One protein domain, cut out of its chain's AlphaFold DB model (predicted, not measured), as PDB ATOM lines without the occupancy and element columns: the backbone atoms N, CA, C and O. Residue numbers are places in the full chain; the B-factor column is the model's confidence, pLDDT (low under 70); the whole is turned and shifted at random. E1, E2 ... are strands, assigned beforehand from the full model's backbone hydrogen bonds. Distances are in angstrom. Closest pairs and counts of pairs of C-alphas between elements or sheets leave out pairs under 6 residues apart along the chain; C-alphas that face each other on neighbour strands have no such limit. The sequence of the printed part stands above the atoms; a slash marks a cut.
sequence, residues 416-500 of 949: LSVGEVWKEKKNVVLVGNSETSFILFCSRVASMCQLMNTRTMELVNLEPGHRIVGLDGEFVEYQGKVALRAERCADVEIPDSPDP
ATOM      1  N   LEU A 416     380.135 301.651 411.442       79.56
ATOM      2  CA  LEU A 416     381.586 301.642 411.211       79.56
ATOM      3  C   LEU A 416     381.990 300.377 410.458       79.56
ATOM      4  O   LEU A 416     381.940 299.284 411.025       79.56
ATOM      5  N   SER A 417     382.469 300.532 409.228       85.19
ATOM      6  CA  SER A 417     382.922 299.414 408.397       85.19
ATOM      7  C   SER A 417     384.421 299.484 408.099       85.19
ATOM      8  O   SER A 417     385.050 300.546 408.126       85.19
ATOM      9  N   VAL A 418     385.019 298.308 407.916       81.88
ATOM     10  CA  VAL A 418     386.458 298.092 407.759       81.88
ATOM     11  C   VAL A 418     386.880 298.413 406.329       81.88
ATOM     12  O   VAL A 418     386.633 297.641 405.402       81.88
ATOM     13  N   GLY A 419     387.561 299.547 406.181       76.75
ATOM     14  CA  GLY A 419     388.432 299.818 405.047       76.75
ATOM     15  C   GLY A 419     389.790 299.144 405.261       76.75
ATOM     16  O   GLY A 419     389.878 297.953 405.555       76.75
ATOM     17  N   GLU A 420     390.874 299.903 405.115       75.12
ATOM     18  CA  GLU A 420     392.205 299.317 404.945       75.12
ATOM     19  C   GLU A 420     392.804 298.573 406.157       75.12
ATOM     20  O   GLU A 420     393.098 299.172 407.192       75.12
ATOM     21  N   VAL A 421     393.128 297.285 405.991       71.94
ATOM     22  CA  VAL A 421     393.878 296.484 406.980       71.94
ATOM     23  C   VAL A 421     395.393 296.567 406.722       71.94
ATOM     24  O   VAL A 421     395.901 296.094 405.703       71.94
ATOM     25  N   TRP A 422     396.161 297.136 407.662       69.12
ATOM     26  CA  TRP A 422     397.591 297.424 407.464       69.12
ATOM     27  C   TRP A 422     398.495 296.192 407.639       69.12
ATOM     28  O   TRP A 422     399.024 295.926 408.723       69.12
ATOM     29  N   LYS A 423     398.764 295.500 406.525       58.09
ATOM     30  CA  LYS A 423     399.624 294.299 406.431       58.09
ATOM     31  C   LYS A 423     401.001 294.448 407.106       58.09
ATOM     32  O   LYS A 423     401.491 293.496 407.705       58.09
ATOM     33  N   GLU A 424     401.602 295.640 407.058       56.56
ATOM     34  CA  GLU A 424     402.908 295.936 407.674       56.56
ATOM     35  C   GLU A 424     402.864 296.030 409.206       56.56
ATOM     36  O   GLU A 424     403.777 295.555 409.881       56.56
ATOM     37  N   LYS A 425     401.817 296.655 409.766       59.31
ATOM     38  CA  LYS A 425     401.698 296.896 411.217       59.31
ATOM     39  C   LYS A 425     400.883 295.828 411.943       59.31
ATOM     40  O   LYS A 425     400.898 295.804 413.167       59.31
ATOM     41  N   LYS A 426     400.230 294.927 411.200       66.00
ATOM     42  CA  LYS A 426     399.557 293.686 411.630       66.00
ATOM     43  C   LYS A 426     398.390 293.791 412.619       66.00
ATOM     44  O   LYS A 426     397.605 292.853 412.663       66.00
ATOM     45  N   ASN A 427     398.257 294.867 413.390       72.44
ATOM     46  CA  ASN A 427     397.167 295.072 414.349       72.44
ATOM     47  C   ASN A 427     396.463 296.441 414.190       72.44
ATOM     48  O   ASN A 427     395.809 296.920 415.118       72.44
ATOM     49  N   VAL A 428     396.611 297.081 413.024       75.12
ATOM     50  CA  VAL A 428     396.048 298.405 412.713       75.12
ATOM     51  C   VAL A 428     395.135 298.324 411.489       75.12
ATOM     52  O   VAL A 428     395.472 297.668 410.502       75.12
ATOM     53  N   VAL A 429     393.989 298.998 411.567       76.75
ATOM     54  CA  VAL A 429     392.922 299.005 410.557       76.75
ATOM     55  C   VAL A 429     392.395 300.433 410.379       76.75
ATOM     56  O   VAL A 429     392.327 301.186 411.349       76.75
ATOM     57  N   LEU A 430     392.005 300.811 409.163       78.88
ATOM     58  CA  LEU A 430     391.196 301.996 408.885       78.88
ATOM     59  C   LEU A 430     389.709 301.603 408.928       78.88
ATOM     60  O   LEU A 430     389.288 300.708 408.200       78.88
ATOM     61  N   VAL A 431     388.914 302.264 409.767       79.44
ATOM     62  CA  VAL A 431     387.463 302.032 409.893       79.44
ATOM     63  C   VAL A 431     386.700 303.334 409.687       79.44
ATOM     64  O   VAL A 431     387.187 304.388 410.085       79.44
ATOM     65  N   GLY A 432     385.520 303.296 409.076       80.75
ATOM     66  CA  GLY A 432     384.782 304.518 408.764       80.75
ATOM     67  C   GLY A 432     383.445 304.281 408.077       80.75
ATOM     68  O   GLY A 432     382.910 303.174 408.102       80.75
ATOM     69  N   ASN A 433     382.937 305.347 407.467       79.69
ATOM     70  CA  ASN A 433     381.714 305.394 406.668       79.69
ATOM     71  C   ASN A 433     381.956 306.272 405.414       79.69
ATOM     72  O   ASN A 433     383.098 306.612 405.086       79.69
ATOM     73  N   SER A 434     380.894 306.671 404.707       76.00
ATOM     74  CA  SER A 434     380.969 307.540 403.520       76.00
ATOM     75  C   SER A 434     381.408 308.983 403.801       76.00
ATOM     76  O   SER A 434     381.555 309.767 402.866       76.00
ATOM     77  N   GLU A 435     381.564 309.383 405.062       74.00
ATOM     78  CA  GLU A 435     381.751 310.784 405.460       74.00
ATOM     79  C   GLU A 435     382.992 310.985 406.351       74.00
ATOM     80  O   GLU A 435     383.559 312.075 406.370       74.00
ATOM     81  N   THR A 436     383.477 309.935 407.023       71.25
ATOM     82  CA  THR A 436     384.614 309.961 407.958       71.25
ATOM     83  C   THR A 436     385.399 308.644 407.952       71.25
ATOM     84  O   THR A 436     384.858 307.583 407.630       71.25
ATOM     85  N   SER A 437     386.673 308.680 408.357       75.94
ATOM     86  CA  SER A 437     387.453 307.470 408.645       75.94
ATOM     87  C   SER A 437     388.490 307.676 409.757       75.94
ATOM     88  O   SER A 437     388.961 308.783 410.018       75.94
ATOM     89  N   PHE A 438     388.807 306.588 410.462       71.69
ATOM     90  CA  PHE A 438     389.521 306.564 411.738       71.69
ATOM     91  C   PHE A 438     390.535 305.417 411.790       71.69
ATOM     92  O   PHE A 438     390.318 304.345 411.223       71.69
ATOM     93  N   ILE A 439     391.619 305.597 412.548       74.31
ATOM     94  CA  ILE A 439     392.591 304.530 412.819       74.31
ATOM     95  C   ILE A 439     392.127 303.712 414.028       74.31
ATOM     96  O   ILE A 439     392.083 304.228 415.151       74.31
ATOM     97  N   LEU A 440     391.861 302.427 413.806       78.44
ATOM     98  CA  LEU A 440     391.574 301.425 414.826       78.44
ATOM     99  C   LEU A 440     392.834 300.601 415.141       78.44
ATOM    100  O   LEU A 440     393.449 300.001 414.261       78.44
ATOM    101  N   PHE A 441     393.206 300.548 416.419       78.00
ATOM    102  CA  PHE A 441     394.301 299.745 416.957       78.00
ATOM    103  C   PHE A 441     393.733 298.552 417.740       78.00
ATOM    104  O   PHE A 441     393.162 298.710 418.824       78.00
ATOM    105  N   CYS A 442     393.905 297.346 417.198       81.06
ATOM    106  CA  CYS A 442     393.497 296.097 417.836       81.06
ATOM    107  C   CYS A 442     394.534 295.712 418.893       81.06
ATOM    108  O   CYS A 442     395.637 295.268 418.582       81.06
ATOM    109  N   SER A 443     394.200 295.908 420.165       72.88
ATOM    110  CA  SER A 443     395.175 295.768 421.259       72.88
ATOM    111  C   SER A 443     395.283 294.366 421.856       72.88
ATOM    112  O   SER A 443     396.232 294.086 422.585       72.88
ATOM    113  N   ARG A 444     394.336 293.476 421.534       71.81
ATOM    114  CA  ARG A 444     394.202 292.154 422.161       71.81
ATOM    115  C   ARG A 444     395.236 291.130 421.687       71.81
ATOM    116  O   ARG A 444     395.642 290.277 422.470       71.81
ATOM    117  N   VAL A 445     395.680 291.234 420.434       71.19
ATOM    118  CA  VAL A 445     396.770 290.436 419.859       71.19
ATOM    119  C   VAL A 445     397.704 291.390 419.122       71.19
ATOM    120  O   VAL A 445     397.351 291.934 418.082       71.19
ATOM    121  N   ALA A 446     398.914 291.601 419.644       61.06
ATOM    122  CA  ALA A 446     399.852 292.606 419.121       61.06
ATOM    123  C   ALA A 446     400.338 292.351 417.675       61.06
ATOM    124  O   ALA A 446     401.024 293.191 417.097       61.06
ATOM    125  N   SER A 447     400.000 291.199 417.093       67.31
ATOM    126  CA  SER A 447     400.379 290.775 415.744       67.31
ATOM    127  C   SER A 447     399.200 290.400 414.837       67.31
ATOM    128  O   SER A 447     399.456 289.823 413.781       67.31
ATOM    129  N   MET A 448     397.944 290.673 415.228       73.44
ATOM    130  CA  MET A 448     396.747 290.437 414.400       73.44
ATOM    131  C   MET A 448     395.646 291.476 414.675       73.44
ATOM    132  O   MET A 448     395.444 291.895 415.814       73.44
ATOM    133  N   CYS A 449     394.883 291.853 413.648       78.31
ATOM    134  CA  CYS A 449     393.738 292.763 413.755       78.31
ATOM    135  C   CYS A 449     392.501 292.070 414.360       78.31
ATOM    136  O   CYS A 449     391.481 291.938 413.694       78.31
ATOM    137  N   GLN A 450     392.599 291.585 415.602       85.69
ATOM    138  CA  GLN A 450     391.525 290.834 416.262       85.69
ATOM    139  C   GLN A 450     390.770 291.642 417.317       85.69
ATOM    140  O   GLN A 450     391.372 292.253 418.207       85.69
ATOM    141  N   LEU A 451     389.439 291.543 417.270       86.75
ATOM    142  CA  LEU A 451     388.531 291.935 418.348       86.75
ATOM    143  C   LEU A 451     387.839 290.693 418.920       86.75
ATOM    144  O   LEU A 451     387.533 289.746 418.202       86.75
ATOM    145  N   MET A 452     387.551 290.710 420.219       86.38
ATOM    146  CA  MET A 452     386.624 289.750 420.821       86.38
ATOM    147  C   MET A 452     385.183 290.130 420.463       86.38
ATOM    148  O   MET A 452     384.704 291.188 420.868       86.38
ATOM    149  N   ASN A 453     384.487 289.271 419.732       88.88
ATOM    150  CA  ASN A 453     383.058 289.399 419.484       88.88
ATOM    151  C   ASN A 453     382.311 288.977 420.760       88.88
ATOM    152  O   ASN A 453     382.422 287.837 421.200       88.88
ATOM    153  N   THR A 454     381.577 289.893 421.400       86.31
ATOM    154  CA  THR A 454     380.888 289.587 422.671       86.31
ATOM    155  C   THR A 454     379.524 288.911 422.502       86.31
ATOM    156  O   THR A 454     378.961 288.464 423.499       86.31
ATOM    157  N   ARG A 455     379.022 288.766 421.266       84.69
ATOM    158  CA  ARG A 455     377.865 287.925 420.921       84.69
ATOM    159  C   ARG A 455     378.261 286.457 420.740       84.69
ATOM    160  O   ARG A 455     377.569 285.593 421.267       84.69
ATOM    161  N   THR A 456     379.354 286.169 420.027       88.31
ATOM    162  CA  THR A 456     379.832 284.785 419.799       88.31
ATOM    163  C   THR A 456     380.813 284.288 420.863       88.31
ATOM    164  O   THR A 456     380.978 283.083 421.014       88.31
ATOM    165  N   MET A 457     381.429 285.197 421.629       86.75
ATOM    166  CA  MET A 457     382.527 284.939 422.578       86.75
ATOM    167  C   MET A 457     383.837 284.452 421.923       86.75
ATOM    168  O   MET A 457     384.705 283.894 422.599       86.75
ATOM    169  N   GLU A 458     384.018 284.726 420.628       88.44
ATOM    170  CA  GLU A 458     385.192 284.335 419.837       88.44
ATOM    171  C   GLU A 458     386.059 285.535 419.413       88.44
ATOM    172  O   GLU A 458     385.623 286.688 419.397       88.44
ATOM    173  N   LEU A 459     387.317 285.267 419.045       86.81
ATOM    174  CA  LEU A 459     388.207 286.261 418.439       86.81
ATOM    175  C   LEU A 459     387.955 286.330 416.930       86.81
ATOM    176  O   LEU A 459     388.269 285.389 416.206       86.81
ATOM    177  N   VAL A 460     387.435 287.461 416.461       86.56
ATOM    178  CA  VAL A 460     387.167 287.717 415.043       86.56
ATOM    179  C   VAL A 460     388.290 288.569 414.458       86.56
ATOM    180  O   VAL A 460     388.637 289.619 415.009       86.56
ATOM    181  N   ASN A 461     388.851 288.127 413.330       87.56
ATOM    182  CA  ASN A 461     389.717 288.960 412.499       87.56
ATOM    183  C   ASN A 461     388.880 290.078 411.857       87.56
ATOM    184  O   ASN A 461     387.836 289.822 411.256       87.56
ATOM    185  N   LEU A 462     389.347 291.320 411.948       85.75
ATOM    186  CA  LEU A 462     388.833 292.407 411.126       85.75
ATOM    187  C   LEU A 462     389.409 292.275 409.717       85.75
ATOM    188  O   LEU A 462     390.618 292.408 409.521       85.75
ATOM    189  N   GLU A 463     388.528 292.020 408.757       81.44
ATOM    190  CA  GLU A 463     388.854 291.826 407.348       81.44
ATOM    191  C   GLU A 463     388.137 292.869 406.469       81.44
ATOM    192  O   GLU A 463     387.152 293.469 406.907       81.44
ATOM    193  N   PRO A 464     388.646 293.132 405.249       80.62
ATOM    194  CA  PRO A 464     388.029 294.024 404.269       80.62
ATOM    195  C   PRO A 464     386.494 293.957 404.198       80.62
ATOM    196  O   PRO A 464     385.928 292.898 403.943       80.62
ATOM    197  N   GLY A 465     385.817 295.095 404.363       77.19
ATOM    198  CA  GLY A 465     384.357 295.193 404.260       77.19
ATOM    199  C   GLY A 465     383.573 294.659 405.469       77.19
ATOM    200  O   GLY A 465     382.349 294.758 405.470       77.19
ATOM    201  N   HIS A 466     384.233 294.134 406.511       85.06
ATOM    202  CA  HIS A 466     383.564 293.777 407.766       85.06
ATOM    203  C   HIS A 466     382.937 295.010 408.423       85.06
ATOM    204  O   HIS A 466     383.590 296.033 408.621       85.06
ATOM    205  N   ARG A 467     381.685 294.883 408.846       85.50
ATOM    206  CA  ARG A 467     380.960 295.889 409.610       85.50
ATOM    207  C   ARG A 467     381.134 295.628 411.105       85.50
ATOM    208  O   ARG A 467     380.833 294.540 411.588       85.50
ATOM    209  N   ILE A 468     381.589 296.623 411.861       86.19
ATOM    210  CA  ILE A 468     381.829 296.502 413.304       86.19
ATOM    211  C   ILE A 468     380.627 297.048 414.077       86.19
ATOM    212  O   ILE A 468     380.370 298.251 414.091       86.19
ATOM    213  N   VAL A 469     379.916 296.168 414.782       84.88
ATOM    214  CA  VAL A 469     378.708 296.523 415.537       84.88
ATOM    215  C   VAL A 469     379.036 296.643 417.023       84.88
ATOM    216  O   VAL A 469     379.663 295.761 417.613       84.88
ATOM    217  N   GLY A 470     378.594 297.725 417.670       77.69
ATOM    218  CA  GLY A 470     378.769 297.895 419.116       77.69
ATOM    219  C   GLY A 470     380.239 297.970 419.535       77.69
ATOM    220  O   GLY A 470     380.609 297.353 420.536       77.69
ATOM    221  N   LEU A 471     381.086 298.639 418.744       82.31
ATOM    222  CA  LEU A 471     382.521 298.748 419.005       82.31
ATOM    223  C   LEU A 471     382.755 299.348 420.397       82.31
ATOM    224  O   LEU A 471     382.247 300.421 420.709       82.31
ATOM    225  N   ASP A 472     383.512 298.634 421.230       79.06
ATOM    226  CA  ASP A 472     383.837 299.008 422.603       79.06
ATOM    227  C   ASP A 472     385.310 299.440 422.627       79.06
ATOM    228  O   ASP A 472     386.232 298.622 422.748       79.06
ATOM    229  N   GLY A 473     385.507 300.742 422.400       73.81
ATOM    230  CA  GLY A 473     386.817 301.352 422.201       73.81
ATOM    231  C   GLY A 473     387.017 302.663 422.962       73.81
ATOM    232  O   GLY A 473     386.091 303.245 423.530       73.81
ATOM    233  N   GLU A 474     388.267 303.115 422.976       73.38
ATOM    234  CA  GLU A 474     388.737 304.302 423.691       73.38
ATOM    235  C   GLU A 474     389.840 305.031 422.904       73.38
ATOM    236  O   GLU A 474     390.666 304.411 422.236       73.38
ATOM    237  N   PHE A 475     389.893 306.361 423.002       72.00
ATOM    238  CA  PHE A 475     390.927 307.161 422.339       72.00
ATOM    239  C   PHE A 475     392.229 307.178 423.160       72.00
ATOM    240  O   PHE A 475     392.388 307.964 424.099       72.00
ATOM    241  N   VAL A 476     393.184 306.314 422.816       62.84
ATOM    242  CA  VAL A 476     394.500 306.206 423.478       62.84
ATOM    243  C   VAL A 476     395.549 307.074 422.809       62.84
ATOM    244  O   VAL A 476     395.397 307.428 421.648       62.84
ATOM    245  N   GLU A 477     396.641 307.375 423.511       58.28
ATOM    246  CA  GLU A 477     397.846 307.891 422.859       58.28
ATOM    247  C   GLU A 477     398.791 306.733 422.486       58.28
ATOM    248  O   GLU A 477     399.185 305.945 423.345       58.28
ATOM    249  N   TYR A 478     399.158 306.618 421.209       49.66
ATOM    250  CA  TYR A 478     400.056 305.599 420.671       49.66
ATOM    251  C   TYR A 478     401.182 306.254 419.858       49.66
ATOM    252  O   TYR A 478     400.956 306.774 418.773       49.66
ATOM    253  N   GLN A 479     402.416 306.205 420.373       49.56
ATOM    254  CA  GLN A 479     403.622 306.761 419.728       49.56
ATOM    255  C   GLN A 479     403.609 308.296 419.502       49.56
ATOM    256  O   GLN A 479     404.208 308.775 418.541       49.56
ATOM    257  N   GLY A 480     402.970 309.075 420.387       46.41
ATOM    258  CA  GLY A 480     402.870 310.544 420.258       46.41
ATOM    259  C   GLY A 480     401.736 311.003 419.334       46.41
ATOM    260  O   GLY A 480     401.847 312.019 418.652       46.41
ATOM    261  N   LYS A 481     400.679 310.192 419.270       48.56
ATOM    262  CA  LYS A 481     399.546 310.265 418.346       48.56
ATOM    263  C   LYS A 481     398.296 309.766 419.062       48.56
ATOM    264  O   LYS A 481     398.462 308.954 419.963       48.56
ATOM    265  N   VAL A 482     397.077 310.116 418.658       59.12
ATOM    266  CA  VAL A 482     395.868 309.497 419.250       59.12
ATOM    267  C   VAL A 482     395.341 308.367 418.337       59.12
ATOM    268  O   VAL A 482     395.523 308.395 417.130       59.12
ATOM    269  N   ALA A 483     394.731 307.319 418.874       67.44
ATOM    270  CA  ALA A 483     394.146 306.237 418.076       67.44
ATOM    271  C   ALA A 483     392.920 305.672 418.788       67.44
ATOM    272  O   ALA A 483     392.873 305.682 420.020       67.44
ATOM    273  N   LEU A 484     391.948 305.147 418.042       76.12
ATOM    274  CA  LEU A 484     390.870 304.374 418.647       76.12
ATOM    275  C   LEU A 484     391.437 302.990 418.992       76.12
ATOM    276  O   LEU A 484     391.686 302.183 418.103       76.12
ATOM    277  N   ARG A 485     391.701 302.711 420.269       79.50
ATOM    278  CA  ARG A 485     392.049 301.364 420.738       79.50
ATOM    279  C   ARG A 485     390.772 300.585 420.985       79.50
ATOM    280  O   ARG A 485     389.866 301.091 421.639       79.50
ATOM    281  N   ALA A 486     390.748 299.335 420.541       85.00
ATOM    282  CA  ALA A 486     389.710 298.388 420.916       85.00
ATOM    283  C   ALA A 486     390.290 297.021 421.304       85.00
ATOM    284  O   ALA A 486     391.431 296.662 420.981       85.00
ATOM    285  N   GLU A 487     389.464 296.268 422.022       83.44
ATOM    286  CA  GLU A 487     389.704 294.883 422.452       83.44
ATOM    287  C   GLU A 487     388.542 293.955 422.075       83.44
ATOM    288  O   GLU A 487     388.689 292.728 422.106       83.44
ATOM    289  N   ARG A 488     387.361 294.536 421.819       84.38
ATOM    290  CA  ARG A 488     386.089 293.837 421.647       84.38
ATOM    291  C   ARG A 488     385.046 294.706 420.938       84.38
ATOM    292  O   ARG A 488     385.141 295.931 420.944       84.38
ATOM    293  N   CYS A 489     384.033 294.060 420.389       87.31
ATOM    294  CA  CYS A 489     382.822 294.663 419.833       87.31
ATOM    295  C   CYS A 489     381.589 293.893 420.340       87.31
ATOM    296  O   CYS A 489     381.725 292.834 420.966       87.31
ATOM    297  N   ALA A 490     380.381 294.410 420.104       83.12
ATOM    298  CA  ALA A 490     379.174 293.609 420.292       83.12
ATOM    299  C   ALA A 490     379.168 292.456 419.285       83.12
ATOM    300  O   ALA A 490     378.989 291.309 419.684       83.12
ATOM    301  N   ASP A 491     379.434 292.765 418.016       84.69
ATOM    302  CA  ASP A 491     379.435 291.802 416.921       84.69
ATOM    303  C   ASP A 491     380.289 292.281 415.728       84.69
ATOM    304  O   ASP A 491     380.761 293.424 415.700       84.69
ATOM    305  N   VAL A 492     380.493 291.404 414.744       87.06
ATOM    306  CA  VAL A 492     381.025 291.749 413.419       87.06
ATOM    307  C   VAL A 492     380.101 291.144 412.362       87.06
ATOM    308  O   VAL A 492     379.907 289.930 412.336       87.06
ATOM    309  N   GLU A 493     379.538 291.992 411.507       85.94
ATOM    310  CA  GLU A 493     378.664 291.612 410.394       85.94
ATOM    311  C   GLU A 493     379.449 291.620 409.070       85.94
ATOM    312  O   GLU A 493     380.413 292.369 408.906       85.94
ATOM    313  N   ILE A 494     379.004 290.824 408.096       83.44
ATOM    314  CA  ILE A 494     379.454 290.908 406.700       83.44
ATOM    315  C   ILE A 494     378.227 291.330 405.881       83.44
ATOM    316  O   ILE A 494     377.297 290.531 405.768       83.44
ATOM    317  N   PRO A 495     378.157 292.572 405.373       77.00
ATOM    318  CA  PRO A 495     376.977 293.048 404.658       77.00
ATOM    319  C   PRO A 495     376.935 292.508 403.217       77.00
ATOM    320  O   PRO A 495     377.962 292.457 402.540       77.00
ATOM    321  N   ASP A 496     375.740 292.152 402.725       74.25
ATOM    322  CA  ASP A 496     375.522 291.594 401.370       74.25
ATOM    323  C   ASP A 496     376.059 292.499 400.245       74.25
ATOM    324  O   ASP A 496     376.461 292.037 399.176       74.25
ATOM    325  N   SER A 497     376.061 293.808 400.497       69.94
ATOM    326  CA  SER A 497     376.738 294.822 399.696       69.94
ATOM    327  C   SER A 497     377.715 295.596 400.581       69.94
ATOM    328  O   SER A 497     377.334 295.957 401.695       69.94
ATOM    329  N   PRO A 498     378.922 295.925 400.093       71.00
ATOM    330  CA  PRO A 498     379.911 296.673 400.862       71.00
ATOM    331  C   PRO A 498     379.387 298.043 401.307       71.00
ATOM    332  O   PRO A 498     378.855 298.801 400.491       71.00
ATOM    333  N   ASP A 499     379.604 298.392 402.575       79.62
ATOM    334  CA  ASP A 499     379.405 299.765 403.041       79.62
ATOM    335  C   ASP A 499     380.516 300.676 402.468       79.62
ATOM    336  O   ASP A 499     381.685 300.277 402.453       79.62
ATOM    337  N   PRO A 500     380.203 301.898 402.002       79.25
ATOM    338  CA  PRO A 500     381.211 302.837 401.518       79.25
ATOM    339  C   PRO A 500     382.103 303.340 402.663       79.25
ATOM    340  O   PRO A 500     381.600 303.826 403.675       79.25
TER     341      PRO A 500
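AT A GLANCE: This is residues 416 to 500 of the 949 residues of the protein "Predicted protein" of Nematostella vectensis (UniProt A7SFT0). The domain is a small, nearly closed and uneven barrel of strands: the meander E1 E2 E3, each strand the antiparallel neighbour of the one before, makes one wall, and a sharply bent pair of strands, E6 running on into E7 beside E8 running on into E9, wraps round from E3 back to E1. The hairpin of E4 and E5 covers the side away from E1 and E2, beside the last residues of E8. The printed part has 85 residues, with nine named strands, E1 to E9 in order, and no named helix; the class is all strand. The strands form one branched, mixed sheet, strongly twisted. The whole is compact, with a radius of gyration of the C-alphas of 11.9 A and spans of 38 by 31 by 22 A.

HOW THE PARTS SIT: E1, residues 416 to 421, and E2, residues 428 to 432, form an antiparallel hairpin, with N 419 and O 430 2.9 A apart. On the other side of E2, E3, residues 437 to 442, forms a hairpin with it; N 431 and O 438 are 2.9 A apart. E8, residues 482 to 489, is the parallel neighbour of E3, with N 441 and O 484 2.8 A apart. E4, residues 450 to 453, lies on the same side of E8 as E3, and is parallel to E8; N 452 and O 487 are 3.0 A apart. E5, residues 459 to 461, forms a hairpin with E4, with N 460 and O 451 2.9 A apart. E7, residues 471 to 477, is on the other side of E8 and forms a hairpin with it; N 474 and O 485 are 2.9 A apart. E6, residues 467 to 469, runs on into E7 at 96 degrees, and E8 runs on into E9, residues 491 to 493, at 93 degrees. E6 and E9 are antiparallel, with N 467 and O 493 2.8 A apart. On the other side of E6, E1 is its antiparallel neighbour, with N 468 and O 416 2.8 A apart. The closest C-alphas of E5 and E9, those of Val 460 and Val 492, are 7.5 A apart.

IN THESE COORDINATES: E1 begins at C-alpha 416, (381.586, 301.642, 411.211), and is 14.0 A long; E2 is 13.4 A and E3 15.8 A. E7 is 18.3 A long. E8, 19.8 A, starts at C-alpha 482, (395.868, 309.497, 419.250). E9 ends at C-alpha 493, (378.664, 291.612, 410.394).

THE WHOLE: The two C-alphas farthest apart, those of Gly 480 and Asp 496, are 38.3 A apart. The printed part has no cut, and its links are tight or short. The mean pLDDT of the printed part is 76.2; residues 422 to 426, 446 to 447, 476 to 483 and 497 are under 70.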